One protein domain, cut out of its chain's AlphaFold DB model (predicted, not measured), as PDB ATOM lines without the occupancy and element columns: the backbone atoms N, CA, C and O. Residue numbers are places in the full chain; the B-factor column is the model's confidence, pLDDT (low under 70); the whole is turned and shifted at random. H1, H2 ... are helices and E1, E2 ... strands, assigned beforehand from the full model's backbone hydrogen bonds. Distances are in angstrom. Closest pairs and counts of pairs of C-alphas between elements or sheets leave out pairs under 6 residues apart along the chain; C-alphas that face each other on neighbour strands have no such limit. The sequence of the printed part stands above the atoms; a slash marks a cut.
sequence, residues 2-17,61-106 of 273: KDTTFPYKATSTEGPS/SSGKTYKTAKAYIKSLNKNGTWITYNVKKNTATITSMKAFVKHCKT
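Overview. This is residues 2 to 17 and 61 to 106 of the 273 residues of the protein "Esterase/lipase [Lactobacillus zymae]" of Lactiplantibacillus mudanjiangensis (UniProt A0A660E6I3). With little regular structure, a small hairpin, E1 and E2, has helix H1 packed beside E1 and helix H2 following E2, while a long unnamed stretch, residues 2 to 17, pairs briefly at residues 8 to 9 with residues 65 to 66, antiparallel. The 62 printed residues run H1, E1, E2, H2, mixed in class, with 24 in named elements. The whole is only just compact, close to loose, with a radius of gyration of the C-alphas of 12.7 A, spanning 39 by 27 by 21 A.

Along the chain. Strands E1, residues 83 to 86, and E2, residues 91 to 94, measure 10.0 and 10.3 A. Helix H1, residues 69 to 76, begins at C-alpha (41.815, 18.580, -21.434); H2, residues 97 to 104, ends at (34.554, 9.923, -36.029).

Arrangement. E1 and E2 are antiparallel at 156 degrees, with N 84 and O 93 2.8 A apart, within hydrogen-bond range. The closest C-alphas of H1 and E1, Ile 73 and Ile 83, are 6.9 A apart. Those of E2 and H2, Ile 94 and Phe 100, are 6.5 A apart. H1 and H2 are apart. In both helices every O i to N i+4 pair is within hydrogen-bond range.

Size, cuts and confidence. Residues 18 to 60 are not printed; C-alphas 17 and 61 are 15.9 A apart. No link is long. No printed residue is under 70 in pLDDT.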
ATOM      1  N   LYS A   2      46.566  22.460 -29.031       75.88
ATOM      2  CA  LYS A   2      47.196  23.794 -29.002       75.88
ATOM      3  C   LYS A   2      46.194  24.938 -29.197       75.88
ATOM      4  O   LYS A   2      46.371  25.998 -28.623       75.88
ATOM      5  N   ASP A   3      45.123  24.681 -29.938       77.81
ATOM      6  CA  ASP A   3      44.115  25.679 -30.308       77.81
ATOM      7  C   ASP A   3      42.789  25.492 -29.554       77.81
ATOM      8  O   ASP A   3      41.755  26.008 -29.962       77.81
ATOM      9  N   THR A   4      42.799  24.705 -28.474       85.06
ATOM     10  CA  THR A   4      41.634  24.496 -27.609       85.06
ATOM     11  C   THR A   4      41.937  25.066 -26.235       85.06
ATOM     12  O   THR A   4      42.778  24.530 -25.510       85.06
ATOM     13  N   THR A   5      41.240  26.135 -25.867       89.06
ATOM     14  CA  THR A   5      41.306  26.719 -24.528       89.06
ATOM     15  C   THR A   5      40.313  26.027 -23.600       89.06
ATOM     16  O   THR A   5      39.253  25.564 -24.026       89.06
ATOM     17  N   PHE A   6      40.680  25.914 -22.325       91.44
ATOM     18  CA  PHE A   6      39.823  25.360 -21.283       91.44
ATOM     19  C   PHE A   6      39.464  26.465 -20.275       91.44
ATOM     20  O   PHE A   6      40.358  27.234 -19.924       91.44
ATOM     21  N   PRO A   7      38.205  26.558 -19.798       93.56
ATOM     22  CA  PRO A   7      37.104  25.611 -20.000       93.56
ATOM     23  C   PRO A   7      36.599  25.542 -21.454       93.56
ATOM     24  O   PRO A   7      36.386  26.560 -22.099       93.56
ATOM     25  N   TYR A   8      36.416  24.321 -21.963       91.94
ATOM     26  CA  TYR A   8      36.040  24.041 -23.352       91.94
ATOM     27  C   TYR A   8      34.601  23.541 -23.425       91.94
ATOM     28  O   TYR A   8      34.282  22.508 -22.830       91.94
ATOM     29  N   LYS A   9      33.743  24.231 -24.179       92.06
ATOM     30  CA  LYS A   9      32.388  23.764 -24.492       92.06
ATOM     31  C   LYS A   9      32.426  22.903 -25.756       92.06
ATOM     32  O   LYS A   9      32.705  23.408 -26.838       92.06
ATOM     33  N   ALA A  10      32.153  21.607 -25.618       91.12
ATOM     34  CA  ALA A  10      32.219  20.650 -26.722       91.12
ATOM     35  C   ALA A  10      30.950  20.695 -27.584       91.12
ATOM     36  O   ALA A  10      30.061  19.860 -27.419       91.12
ATOM     37  N   THR A  11      30.849  21.684 -28.467       90.19
ATOM     38  CA  THR A  11      29.748  21.820 -29.428       90.19
ATOM     39  C   THR A  11      30.072  21.130 -30.752       90.19
ATOM     40  O   THR A  11      31.234  20.998 -31.134       90.19
ATOM     41  N   SER A  12      29.024  20.711 -31.457       89.31
ATOM     42  CA  SER A  12      29.079  20.218 -32.835       89.31
ATOM     43  C   SER A  12      27.982  20.909 -33.621       89.31
ATOM     44  O   SER A  12      26.838  20.926 -33.163       89.31
ATOM     45  N   THR A  13      28.319  21.446 -34.785       89.62
ATOM     46  CA  THR A  13      27.337  21.915 -35.760       89.62
ATOM     47  C   THR A  13      27.225  20.883 -36.874       89.62
ATOM     48  O   THR A  13      28.233  20.409 -37.402       89.62
ATOM     49  N   GLU A  14      25.990  20.522 -37.201       87.88
ATOM     50  CA  GLU A  14      25.633  19.575 -38.252       87.88
ATOM     51  C   GLU A  14      24.564  20.230 -39.131       87.88
ATOM     52  O   GLU A  14      23.526  20.685 -38.642       87.88
ATOM     53  N   GLY A  15      24.847  20.331 -40.421       83.81
ATOM     54  CA  GLY A  15      23.901  20.733 -41.448       83.81
ATOM     55  C   GLY A  15      23.100  19.544 -41.980       83.81
ATOM     56  O   GLY A  15      23.276  18.409 -41.534       83.81
ATOM     57  N   PRO A  16      22.195  19.785 -42.935       75.06
ATOM     58  CA  PRO A  16      21.434  18.719 -43.566       75.06
ATOM     59  C   PRO A  16      22.373  17.777 -44.324       75.06
ATOM     60  O   PRO A  16      23.207  18.222 -45.107       75.06
ATOM     61  N   SER A  17      22.200  16.474 -44.112       71.25
ATOM     62  CA  SER A  17      22.905  15.451 -44.883       71.25
ATOM     63  C   SER A  17      22.232  15.235 -46.236       71.25
ATOM     64  O   SER A  17      21.002  15.187 -46.325       71.25
ATOM     65  N   SER A  61      24.677  21.586 -31.369       84.94
ATOM     66  CA  SER A  61      24.481  20.930 -30.080       84.94
ATOM     67  C   SER A  61      24.859  21.846 -28.910       84.94
ATOM     68  O   SER A  61      25.897  22.518 -28.912       84.94
ATOM     69  N   SER A  62      24.041  21.834 -27.855       75.56
ATOM     70  CA  SER A  62      24.348  22.459 -26.564       75.56
ATOM     71  C   SER A  62      25.359  21.599 -25.794       75.56
ATOM     72  O   SER A  62      25.060  20.908 -24.827       75.56
ATOM     73  N   GLY A  63      26.599  21.606 -26.277       84.50
ATOM     74  CA  GLY A  63      27.704  20.814 -25.747       84.50
ATOM     75  C   GLY A  63      27.983  20.984 -24.251       84.50
ATOM     76  O   GLY A  63      27.826  22.074 -23.697       84.50
ATOM     77  N   LYS A  64      28.496  19.923 -23.611       93.38
ATOM     78  CA  LYS A  64      29.010  19.970 -22.231       93.38
ATOM     79  C   LYS A  64      30.294  20.800 -22.157       93.38
ATOM     80  O   LYS A  64      31.165  20.688 -23.021       93.38
ATOM     81  N   THR A  65      30.440  21.572 -21.081       96.25
ATOM     82  CA  THR A  65      31.679  22.293 -20.767       96.25
ATOM     83  C   THR A  65      32.614  21.438 -19.913       96.25
ATOM     84  O   THR A  65      32.222  20.881 -18.887       96.25
ATOM     85  N   TYR A  66      33.877  21.356 -20.319       96.44
ATOM     86  CA  TYR A  66      34.939  20.631 -19.632       96.44
ATOM     87  C   TYR A  66      35.962  21.614 -19.086       96.44
ATOM     88  O   TYR A  66      36.458  22.455 -19.825       96.44
ATOM     89  N   LYS A  67      36.323  21.491 -17.806       97.19
ATOM     90  CA  LYS A  67      37.306  22.387 -17.169       97.19
ATOM     91  C   LYS A  67      38.748  22.130 -17.610       97.19
ATOM     92  O   LYS A  67      39.573  23.023 -17.506       97.19
ATOM     93  N   THR A  68      39.074  20.918 -18.065       95.56
ATOM     94  CA  THR A  68      40.445  20.536 -18.443       95.56
ATOM     95  C   THR A  68      40.462  19.575 -19.629       95.56
ATOM     96  O   THR A  68      39.518  18.803 -19.831       95.56
ATOM     97  N   ALA A  69      41.581  19.550 -20.363       94.88
ATOM     98  CA  ALA A  69      41.815  18.580 -21.434       94.88
ATOM     99  C   ALA A  69      41.696  17.134 -20.940       94.88
ATOM    100  O   ALA A  69      41.068  16.307 -21.595       94.88
ATOM    101  N   LYS A  70      42.212  16.837 -19.738       95.94
ATOM    102  CA  LYS A  70      42.110  15.505 -19.123       95.94
ATOM    103  C   LYS A  70      40.651  15.086 -18.915       95.94
ATOM    104  O   LYS A  70      40.303  13.949 -19.219       95.94
ATOM    105  N   ALA A  71      39.792  15.994 -18.441       96.56
ATOM    106  CA  ALA A  71      38.367  15.716 -18.260       96.56
ATOM    107  C   ALA A  71      37.649  15.488 -19.598       96.56
ATOM    108  O   ALA A  71      36.834  14.570 -19.708       96.56
ATOM    109  N   TYR A  72      37.978  16.279 -20.622       96.19
ATOM    110  CA  TYR A  72      37.412  16.105 -21.957       96.19
ATOM    111  C   TYR A  72      37.813  14.761 -22.577       96.19
ATOM    112  O   TYR A  72      36.940  13.985 -22.962       96.19
ATOM    113  N   ILE A  73      39.106  14.422 -22.570       96.38
ATOM    114  CA  ILE A  73      39.614  13.145 -23.098       96.38
ATOM    115  C   ILE A  73      39.023  11.957 -22.330       96.38
ATOM    116  O   ILE A  73      38.582  10.989 -22.949       96.38
ATOM    117  N   LYS A  74      38.923  12.041 -20.994       96.81
ATOM    118  CA  LYS A  74      38.242  11.016 -20.182       96.81
ATOM    119  C   LYS A  74      36.800  10.804 -20.648       96.81
ATOM    120  O   LYS A  74      36.344   9.668 -20.699       96.81
ATOM    121  N   SER A  75      36.095  11.872 -21.021       96.06
ATOM    122  CA  SER A  75      34.719  11.764 -21.516       96.06
ATOM    123  C   SER A  75      34.615  11.139 -22.907       96.06
ATOM    124  O   SER A  75      33.676  10.387 -23.151       96.06
ATOM    125  N   LEU A  76      35.584  11.391 -23.792       95.50
ATOM    126  CA  LEU A  76      35.645  10.757 -25.112       95.50
ATOM    127  C   LEU A  76      35.912   9.252 -24.994       95.50
ATOM    128  O   LEU A  76      35.363   8.473 -25.767       95.50
ATOM    129  N   ASN A  77      36.690   8.846 -23.990       97.56
ATOM    130  CA  ASN A  77      37.014   7.447 -23.701       97.56
ATOM    131  C   ASN A  77      35.973   6.723 -22.824       97.56
ATOM    132  O   ASN A  77      36.231   5.604 -22.383       97.56
ATOM    133  N   LYS A  78      34.805   7.325 -22.540       95.81
ATOM    134  CA  LYS A  78      33.809   6.733 -21.621       95.81
ATOM    135  C   LYS A  78      33.345   5.329 -22.039       95.81
ATOM    136  O   LYS A  78      33.066   4.505 -21.182       95.81
ATOM    137  N   ASN A  79      33.305   5.068 -23.350       92.62
ATOM    138  CA  ASN A  79      32.837   3.816 -23.955       92.62
ATOM    139  C   ASN A  79      33.998   3.046 -24.609       92.62
ATOM    140  O   ASN A  79      33.860   2.509 -25.709       92.62
ATOM    141  N   GLY A  80      35.157   3.048 -23.951       94.38
ATOM    142  CA  GLY A  80      36.386   2.420 -24.426       94.38
ATOM    143  C   GLY A  80      37.463   3.441 -24.779       94.38
ATOM    144  O   GLY A  80      37.187   4.517 -25.310       94.38
ATOM    145  N   THR A  81      38.711   3.095 -24.476       96.56
ATOM    146  CA  THR A  81      39.864   3.966 -24.720       96.56
ATOM    147  C   THR A  81      40.246   3.954 -26.193       96.56
ATOM    148  O   THR A  81      40.704   2.942 -26.722       96.56
ATOM    149  N   TRP A  82      40.116   5.104 -26.847       97.25
ATOM    150  CA  TRP A  82      40.540   5.301 -28.235       97.25
ATOM    151  C   TRP A  82      41.427   6.528 -28.434       97.25
ATOM    152  O   TRP A  82      42.023   6.688 -29.497       97.25
ATOM    153  N   ILE A  83      41.566   7.365 -27.402       97.44
ATOM    154  CA  ILE A  83      42.476   8.508 -27.386       97.44
ATOM    155  C   ILE A  83      43.398   8.415 -26.177       97.44
ATOM    156  O   ILE A  83      42.942   8.302 -25.041       97.44
ATOM    157  N   THR A  84      44.701   8.537 -26.395       96.62
ATOM    158  CA  THR A  84      45.673   8.776 -25.321       96.62
ATOM    159  C   THR A  84      46.007  10.262 -25.255       96.62
ATOM    160  O   THR A  84      46.038  10.941 -26.279       96.62
ATOM    161  N   TYR A  85      46.240  10.796 -24.055       96.56
ATOM    162  CA  TYR A  85      46.591  12.205 -23.869       96.56
ATOM    163  C   TYR A  85      47.890  12.346 -23.085       96.56
ATOM    164  O   TYR A  85      47.982  11.944 -21.925       96.56
ATOM    165  N   ASN A  86      48.888  12.954 -23.720       95.88
ATOM    166  CA  ASN A  86      50.139  13.335 -23.091       95.88
ATOM    167  C   ASN A  86      50.018  14.772 -22.572       95.88
ATOM    168  O   ASN A  86      50.057  15.724 -23.353       95.88
ATOM    169  N   VAL A  87      49.895  14.918 -21.250       93.00
ATOM    170  CA  VAL A  87      49.742  16.223 -20.590       93.00
ATOM    171  C   VAL A  87      50.975  17.111 -20.749       93.00
ATOM    172  O   VAL A  87      50.820  18.293 -21.037       93.00
ATOM    173  N   LYS A  88      52.189  16.544 -20.659       93.50
ATOM    174  CA  LYS A  88      53.449  17.297 -20.784       93.50
ATOM    175  C   LYS A  88      53.588  17.920 -22.174       93.50
ATOM    176  O   LYS A  88      54.030  19.051 -22.307       93.50
ATOM    177  N   LYS A  89      53.174  17.187 -23.214       93.38
ATOM    178  CA  LYS A  89      53.209  17.637 -24.616       93.38
ATOM    179  C   LYS A  89      51.912  18.309 -25.078       93.38
ATOM    180  O   LYS A  89      51.803  18.653 -26.254       93.38
ATOM    181  N   ASN A  90      50.900  18.415 -24.212       91.19
ATOM    182  CA  ASN A  90      49.541  18.846 -24.555       91.19
ATOM    183  C   ASN A  90      49.016  18.224 -25.876       91.19
ATOM    184  O   ASN A  90      48.460  18.904 -26.747       91.19
ATOM    185  N   THR A  91      49.244  16.921 -26.068       93.81
ATOM    186  CA  THR A  91      48.999  16.217 -27.340       93.81
ATOM    187  C   THR A  91      48.116  14.997 -27.120       93.81
ATOM    188  O   THR A  91      48.342  14.225 -26.190       93.81
ATOM    189  N   ALA A  92      47.110  14.835 -27.977       94.00
ATOM    190  CA  ALA A  92      46.222  13.681 -27.995       94.00
ATOM    191  C   ALA A  92      46.559  12.795 -29.201       94.00
ATOM    192  O   ALA A  92      46.835  13.321 -30.276       94.00
ATOM    193  N   THR A  93      46.536  11.475 -29.020       95.69
ATOM    194  CA  THR A  93      46.839  10.493 -30.071       95.69
ATOM    195  C   THR A  93      45.709   9.483 -30.160       95.69
ATOM    196  O   THR A  93      45.325   8.902 -29.144       95.69
ATOM    197  N   ILE A  94      45.185   9.264 -31.366       95.94
ATOM    198  CA  ILE A  94      44.210   8.202 -31.613       95.94
ATOM    199  C   ILE A  94      44.931   6.854 -31.619       95.94
ATOM    200  O   ILE A  94      45.999   6.729 -32.211       95.94
ATOM    201  N   THR A  95      44.364   5.842 -30.966       96.81
ATOM    202  CA  THR A  95      45.040   4.549 -30.768       96.81
ATOM    203  C   THR A  95      45.163   3.719 -32.044       96.81
ATOM    204  O   THR A  95      46.083   2.920 -32.164       96.81
ATOM    205  N   SER A  96      44.238   3.873 -32.997       96.19
ATOM    206  CA  SER A  96      44.290   3.193 -34.294       96.19
ATOM    207  C   SER A  96      43.339   3.827 -35.307       96.19
ATOM    208  O   SER A  96      42.356   4.471 -34.935       96.19
ATOM    209  N   MET A  97      43.560   3.555 -36.597       93.00
ATOM    210  CA  MET A  97      42.613   3.937 -37.652       93.00
ATOM    211  C   MET A  97      41.226   3.311 -37.435       93.00
ATOM    212  O   MET A  97      40.212   3.979 -37.604       93.00
ATOM    213  N   LYS A  98      41.165   2.049 -36.984       93.88
ATOM    214  CA  LYS A  98      39.902   1.374 -36.641       93.88
ATOM    215  C   LYS A  98      39.122   2.155 -35.582       93.88
ATOM    216  O   LYS A  98      37.918   2.349 -35.722       93.88
ATOM    217  N   ALA A  99      39.810   2.609 -34.537       94.75
ATOM    218  CA  ALA A  99      39.188   3.387 -33.478       94.75
ATOM    219  C   ALA A  99      38.749   4.771 -33.982       94.75
ATOM    220  O   ALA A  99      37.624   5.181 -33.717       94.75
ATOM    221  N   PHE A 100      39.577   5.443 -34.789       92.94
ATOM    222  CA  PHE A 100      39.188   6.691 -35.449       92.94
ATOM    223  C   PHE A 100      37.896   6.531 -36.262       92.94
ATOM    224  O   PHE A 100      36.953   7.292 -36.067       92.94
ATOM    225  N   VAL A 101      37.816   5.513 -37.125       92.00
ATOM    226  CA  VAL A 101      36.630   5.267 -37.957       92.00
ATOM    227  C   VAL A 101      35.398   5.008 -37.095       92.00
ATOM    228  O   VAL A 101      34.369   5.636 -37.312       92.00
ATOM    229  N   LYS A 102      35.516   4.166 -36.062       91.31
ATOM    230  CA  LYS A 102      34.410   3.850 -35.147       91.31
ATOM    231  C   LYS A 102      33.852   5.077 -34.411       91.31
ATOM    232  O   LYS A 102      32.674   5.088 -34.070       91.31
ATOM    233  N   HIS A 103      34.692   6.069 -34.115       91.00
ATOM    234  CA  HIS A 103      34.306   7.217 -33.288       91.00
ATOM    235  C   HIS A 103      34.032   8.505 -34.073       91.00
ATOM    236  O   HIS A 103      33.249   9.327 -33.603       91.00
ATOM    237  N   CYS A 104      34.647   8.689 -35.242       90.00
ATOM    238  CA  CYS A 104      34.554   9.923 -36.029       90.00
ATOM    239  C   CYS A 104      33.977   9.723 -37.434       90.00
ATOM    240  O   CYS A 104      33.539  10.699 -38.033       90.00
ATOM    241  N   LYS A 105      34.004   8.506 -37.993       89.56
ATOM    242  CA  LYS A 105      33.638   8.234 -39.398       89.56
ATOM    243  C   LYS A 105      32.791   6.967 -39.541       89.56
ATOM    244  O   LYS A 105      33.019   6.156 -40.439       89.56
ATOM    245  N   THR A 106      31.827   6.777 -38.645       84.88
ATOM    246  CA  THR A 106      30.860   5.681 -38.768       84.88
ATOM    247  C   THR A 106      30.089   5.832 -40.078       84.88
ATOM    248  O   THR A 106      29.672   6.936 -40.425       84.88
TER     249      THR A 106